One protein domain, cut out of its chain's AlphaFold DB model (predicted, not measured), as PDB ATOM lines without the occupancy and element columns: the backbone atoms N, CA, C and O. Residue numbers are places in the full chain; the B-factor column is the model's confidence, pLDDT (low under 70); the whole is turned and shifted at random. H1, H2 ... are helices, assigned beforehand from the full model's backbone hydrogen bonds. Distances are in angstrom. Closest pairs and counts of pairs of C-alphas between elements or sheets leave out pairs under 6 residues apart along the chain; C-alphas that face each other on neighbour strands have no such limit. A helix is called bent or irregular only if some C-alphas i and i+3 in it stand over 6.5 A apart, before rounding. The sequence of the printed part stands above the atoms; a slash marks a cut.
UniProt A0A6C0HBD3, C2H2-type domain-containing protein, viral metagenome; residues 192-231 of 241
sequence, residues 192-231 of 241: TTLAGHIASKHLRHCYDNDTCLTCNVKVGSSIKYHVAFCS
ATOM      1  N   THR A 192     162.388 243.242 188.788       91.38
ATOM      2  CA  THR A 192     161.957 244.550 189.313       91.38
ATOM      3  C   THR A 192     161.684 245.545 188.186       91.38
ATOM      4  O   THR A 192     160.678 246.252 188.230       91.38
ATOM      5  N   THR A 193     162.533 245.580 187.151       92.81
ATOM      6  CA  THR A 193     162.289 246.413 185.960       92.81
ATOM      7  C   THR A 193     161.044 245.962 185.195       92.81
ATOM      8  O   THR A 193     160.231 246.807 184.823       92.81
ATOM      9  N   LEU A 194     160.829 244.647 185.061       93.12
ATOM     10  CA  LEU A 194     159.624 244.096 184.438       93.12
ATOM     11  C   LEU A 194     158.358 244.418 185.248       93.12
ATOM     12  O   LEU A 194     157.385 244.918 184.693       93.12
ATOM     13  N   ALA A 195     158.380 244.221 186.569       93.62
ATOM     14  CA  ALA A 195     157.278 244.576 187.463       93.62
ATOM     15  C   ALA A 195     156.936 246.076 187.389       93.62
ATOM     16  O   ALA A 195     155.767 246.446 187.306       93.62
ATOM     17  N   GLY A 196     157.951 246.949 187.350       94.44
ATOM     18  CA  GLY A 196     157.769 248.392 187.184       94.44
ATOM     19  C   GLY A 196     157.178 248.788 185.825       94.44
ATOM     20  O   GLY A 196     156.343 249.698 185.772       94.44
ATOM     21  N   HIS A 197     157.565 248.096 184.747       95.00
ATOM     22  CA  HIS A 197     156.945 248.224 183.426       95.00
ATOM     23  C   HIS A 197     155.468 247.808 183.475       95.00
ATOM     24  O   HIS A 197     154.607 248.632 183.161       95.00
ATOM     25  N   ILE A 198     155.175 246.590 183.950       94.19
ATOM     26  CA  ILE A 198     153.813 246.037 184.020       94.19
ATOM     27  C   ILE A 198     152.899 246.961 184.825       94.19
ATOM     28  O   ILE A 198     151.848 247.372 184.338       94.19
ATOM     29  N   ALA A 199     153.338 247.395 186.007       94.62
ATOM     30  CA  ALA A 199     152.567 248.320 186.826       94.62
ATOM     31  C   ALA A 199     152.299 249.669 186.137       94.62
ATOM     32  O   ALA A 199     151.212 250.221 186.260       94.62
ATOM     33  N   SER A 200     153.271 250.205 185.390       93.69
ATOM     34  CA  SER A 200     153.136 251.525 184.754       93.69
ATOM     35  C   SER A 200     152.336 251.506 183.447       93.69
ATOM     36  O   SER A 200     151.797 252.548 183.072       93.69
ATOM     37  N   LYS A 201     152.322 250.379 182.722       94.56
ATOM     38  CA  LYS A 201     151.724 250.259 181.379       94.56
ATOM     39  C   LYS A 201     150.438 249.441 181.336       94.56
ATOM     40  O   LYS A 201     149.580 249.760 180.524       94.56
ATOM     41  N   HIS A 202     150.297 248.447 182.209       93.12
ATOM     42  CA  HIS A 202     149.179 247.501 182.191       93.12
ATOM     43  C   HIS A 202     148.297 247.575 183.446       93.12
ATOM     44  O   HIS A 202     147.129 247.233 183.364       93.12
ATOM     45  N   LEU A 203     148.815 248.070 184.581       93.62
ATOM     46  CA  LEU A 203     148.084 248.140 185.863       93.62
ATOM     47  C   LEU A 203     148.002 249.574 186.423       93.62
ATOM     48  O   LEU A 203     147.990 249.789 187.638       93.62
ATOM     49  N   ARG A 204     147.986 250.580 185.538       94.06
ATOM     50  CA  ARG A 204     147.990 252.011 185.903       94.06
ATOM     51  C   ARG A 204     146.744 252.428 186.695       94.06
ATOM     52  O   ARG A 204     146.817 253.405 187.437       94.06
ATOM     53  N   HIS A 205     145.643 251.696 186.522       93.06
ATOM     54  CA  HIS A 205     144.358 251.826 187.219       93.06
ATOM     55  C   HIS A 205     144.303 251.082 188.561       93.06
ATOM     56  O   HIS A 205     143.373 251.301 189.327       93.06
ATOM     57  N   CYS A 206     145.281 250.227 188.879       92.62
ATOM     58  CA  CYS A 206     145.307 249.475 190.138       92.62
ATOM     59  C   CYS A 206     145.942 250.257 191.308       92.62
ATOM     60  O   CYS A 206     146.060 249.718 192.410       92.62
ATOM     61  N   TYR A 207     146.382 251.502 191.101       94.00
ATOM     62  CA  TYR A 207     146.908 252.371 192.157       94.00
ATOM     63  C   TYR A 207     146.686 253.855 191.861       94.00
ATOM     64  O   TYR A 207     146.732 254.276 190.704       94.00
ATOM     65  N   ASP A 208     146.541 254.649 192.921       94.69
ATOM     66  CA  ASP A 208     146.707 256.099 192.857       94.69
ATOM     67  C   ASP A 208     147.846 256.540 193.776       94.69
ATOM     68  O   ASP A 208     147.933 256.107 194.923       94.69
ATOM     69  N   ASN A 209     148.728 257.392 193.253       92.62
ATOM     70  CA  ASN A 209     149.924 257.893 193.927       92.62
ATOM     71  C   ASN A 209     150.687 256.808 194.709       92.62
ATOM     72  O   ASN A 209     151.398 256.013 194.098       92.62
ATOM     73  N   ASP A 210     150.557 256.777 196.036       94.62
ATOM     74  CA  ASP A 210     151.226 255.845 196.946       94.62
ATOM     75  C   ASP A 210     150.317 254.733 197.505       94.62
ATOM     76  O   ASP A 210     150.762 253.945 198.346       94.62
ATOM     77  N   THR A 211     149.069 254.644 197.037       95.44
ATOM     78  CA  THR A 211     148.007 253.778 197.563       95.44
ATOM     79  C   THR A 211     147.541 252.763 196.515       95.44
ATOM     80  O   THR A 211     147.216 253.102 195.378       95.44
ATOM     81  N   CYS A 212     147.509 251.484 196.896       95.12
ATOM     82  CA  CYS A 212     147.059 250.389 196.037       95.12
ATOM     83  C   CYS A 212     145.536 250.280 196.071       95.12
ATOM     84  O   CYS A 212     144.966 250.079 197.140       95.12
ATOM     85  N   LEU A 213     144.875 250.345 194.916       94.06
ATOM     86  CA  LEU A 213     143.414 250.269 194.821       94.06
ATOM     87  C   LEU A 213     142.896 248.822 194.899       94.06
ATOM     88  O   LEU A 213     141.744 248.611 195.261       94.06
ATOM     89  N   THR A 214     143.744 247.815 194.649       91.12
ATOM     90  CA  THR A 214     143.373 246.393 194.794       91.12
ATOM     91  C   THR A 214     143.228 245.957 196.258       91.12
ATOM     92  O   THR A 214     142.387 245.118 196.563       91.12
ATOM     93  N   CYS A 215     144.046 246.492 197.172       92.81
ATOM     94  CA  CYS A 215     144.047 246.097 198.592       92.81
ATOM     95  C   CYS A 215     143.829 247.260 199.577       92.81
ATOM     96  O   CYS A 215     143.807 247.036 200.785       92.81
ATOM     97  N   ASN A 216     143.670 248.486 199.074       93.62
ATOM     98  CA  ASN A 216     143.500 249.725 199.839       93.62
ATOM     99  C   ASN A 216     144.628 250.021 200.855       93.62
ATOM    100  O   ASN A 216     144.394 250.587 201.922       93.62
ATOM    101  N   VAL A 217     145.869 249.627 200.536       93.81
ATOM    102  CA  VAL A 217     147.053 249.836 201.390       93.81
ATOM    103  C   VAL A 217     147.943 250.947 200.836       93.81
ATOM    104  O   VAL A 217     148.262 250.977 199.645       93.81
ATOM    105  N   LYS A 218     148.415 251.820 201.732       95.69
ATOM    106  CA  LYS A 218     149.435 252.836 201.456       95.69
ATOM    107  C   LYS A 218     150.840 252.218 201.503       95.69
ATOM    108  O   LYS A 218     151.268 251.724 202.542       95.69
ATOM    109  N   VAL A 219     151.552 252.244 200.376       92.56
ATOM    110  CA  VAL A 219     152.849 251.567 200.156       92.56
ATOM    111  C   VAL A 219     154.009 252.552 199.946       92.56
ATOM    112  O   VAL A 219     155.169 252.196 200.160       92.56
ATOM    113  N   GLY A 220     153.736 253.792 199.536       93.31
ATOM    114  CA  GLY A 220     154.786 254.771 199.229       93.31
ATOM    115  C   GLY A 220     155.417 254.553 197.849       93.31
ATOM    116  O   GLY A 220     154.793 254.030 196.926       93.31
ATOM    117  N   SER A 221     156.693 254.916 197.704       91.62
ATOM    118  CA  SER A 221     157.437 254.857 196.431       91.62
ATOM    119  C   SER A 221     157.546 253.455 195.808       91.62
ATOM    120  O   SER A 221     157.749 253.331 194.599       91.62
ATOM    121  N   SER A 222     157.361 252.394 196.599       93.38
ATOM    122  CA  SER A 222     157.387 250.993 196.145       93.38
ATOM    123  C   SER A 222     156.060 250.497 195.550       93.38
ATOM    124  O   SER A 222     155.965 249.328 195.166       93.38
ATOM    125  N   ILE A 223     155.042 251.360 195.441       94.19
ATOM    126  CA  ILE A 223     153.687 251.027 194.966       94.19
ATOM    127  C   ILE A 223     153.668 250.220 193.661       94.19
ATOM    128  O   ILE A 223     152.999 249.194 193.588       94.19
ATOM    129  N   LYS A 224     154.469 250.604 192.659       94.00
ATOM    130  CA  LYS A 224     154.534 249.911 191.361       94.00
ATOM    131  C   LYS A 224     154.950 248.447 191.510       94.00
ATOM    132  O   LYS A 224     154.346 247.562 190.917       94.00
ATOM    133  N   TYR A 225     155.964 248.188 192.335       93.81
ATOM    134  CA  TYR A 225     156.403 246.824 192.614       93.81
ATOM    135  C   TYR A 225     155.325 246.049 193.381       93.81
ATOM    136  O   TYR A 225     155.042 244.909 193.035       93.81
ATOM    137  N   HIS A 226     154.674 246.667 194.371       93.25
ATOM    138  CA  HIS A 226     153.575 246.037 195.105       93.25
ATOM    139  C   HIS A 226     152.411 245.636 194.183       93.25
ATOM    140  O   HIS A 226     152.016 244.472 194.181       93.25
ATOM    141  N   VAL A 227     151.903 246.560 193.363       94.12
ATOM    142  CA  VAL A 227     150.766 246.335 192.449       94.12
ATOM    143  C   VAL A 227     151.037 245.176 191.492       94.12
ATOM    144  O   VAL A 227     150.171 244.324 191.306       94.12
ATOM    145  N   ALA A 228     152.259 245.083 190.961       93.62
ATOM    146  CA  ALA A 228     152.663 243.998 190.073       93.62
ATOM    147  C   ALA A 228     152.611 242.597 190.719       93.62
ATOM    148  O   ALA A 228     152.533 241.618 189.988       93.62
ATOM    149  N   PHE A 229     152.624 242.467 192.050       91.31
ATOM    150  CA  PHE A 229     152.442 241.176 192.736       91.31
ATOM    151  C   PHE A 229     151.101 241.058 193.483       91.31
ATOM    152  O   PHE A 229     150.758 239.957 193.914       91.31
ATOM    153  N   CYS A 230     150.367 242.167 193.642       92.31
ATOM    154  CA  CYS A 230     149.095 242.256 194.365       92.31
ATOM    155  C   CYS A 230     147.861 242.168 193.451       92.31
ATOM    156  O   CYS A 230     146.851 241.606 193.864       92.31
ATOM    157  N   SER A 231     147.909 242.732 192.238       88.19
ATOM    158  CA  SER A 231     146.777 242.677 191.304       88.19
ATOM    159  C   SER A 231     146.648 241.291 190.677       88.19
ATOM    160  O   SER A 231     147.636 240.754 190.180       88.19
TER     161      SER A 231
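Overview. This is residues 192 to 231 of the 241 residues of the protein "C2H2-type domain-containing protein" of viral metagenome (UniProt A0A6C0HBD3). Two short helices, H1 and H2, pack crosswise on each other, and the long link between them folds back on itself in short strand-like pairings at the end of the domain away from H1. The printed part has 40 residues with two named helices, H1 then H2, and no named strand; its class is all helix. It is compact and rounded, with a radius of gyration of the C-alphas of 8.5 A and spans of 23 by 16 by 15 A.

Arrangement. H1, residues 192 to 201, and H2, residues 220 to 230, touch; their closest C-alphas, those of Ala 199 and Lys 224, are 5.2 A apart. Their lines are about perpendicular, at 88 degrees. In the link, residues 211 to 212 pair antiparallel with residues 207 to 208 and with residues 217 to 218. Every O i to N i+4 pair is within hydrogen-bond range in H1, and 4 of 7 are in H2.

Along the chain. H1 begins at C-alpha 192 (161.957, 244.550, 189.313) and is 14.2 A long from first to last C-alpha. H2 is 14.6 A long and ends at C-alpha 230 (149.095, 242.256, 194.365). H2 is irregular: C-alphas 221 and 224 are 7.7 A apart.

Size, cuts and confidence. The two C-alphas farthest apart, those of Thr 193 and Asn 216, are 23.6 A apart. The link from H1 to H2, 18 residues, is long. The printed part has no cut, and no printed residue has a pLDDT under 70.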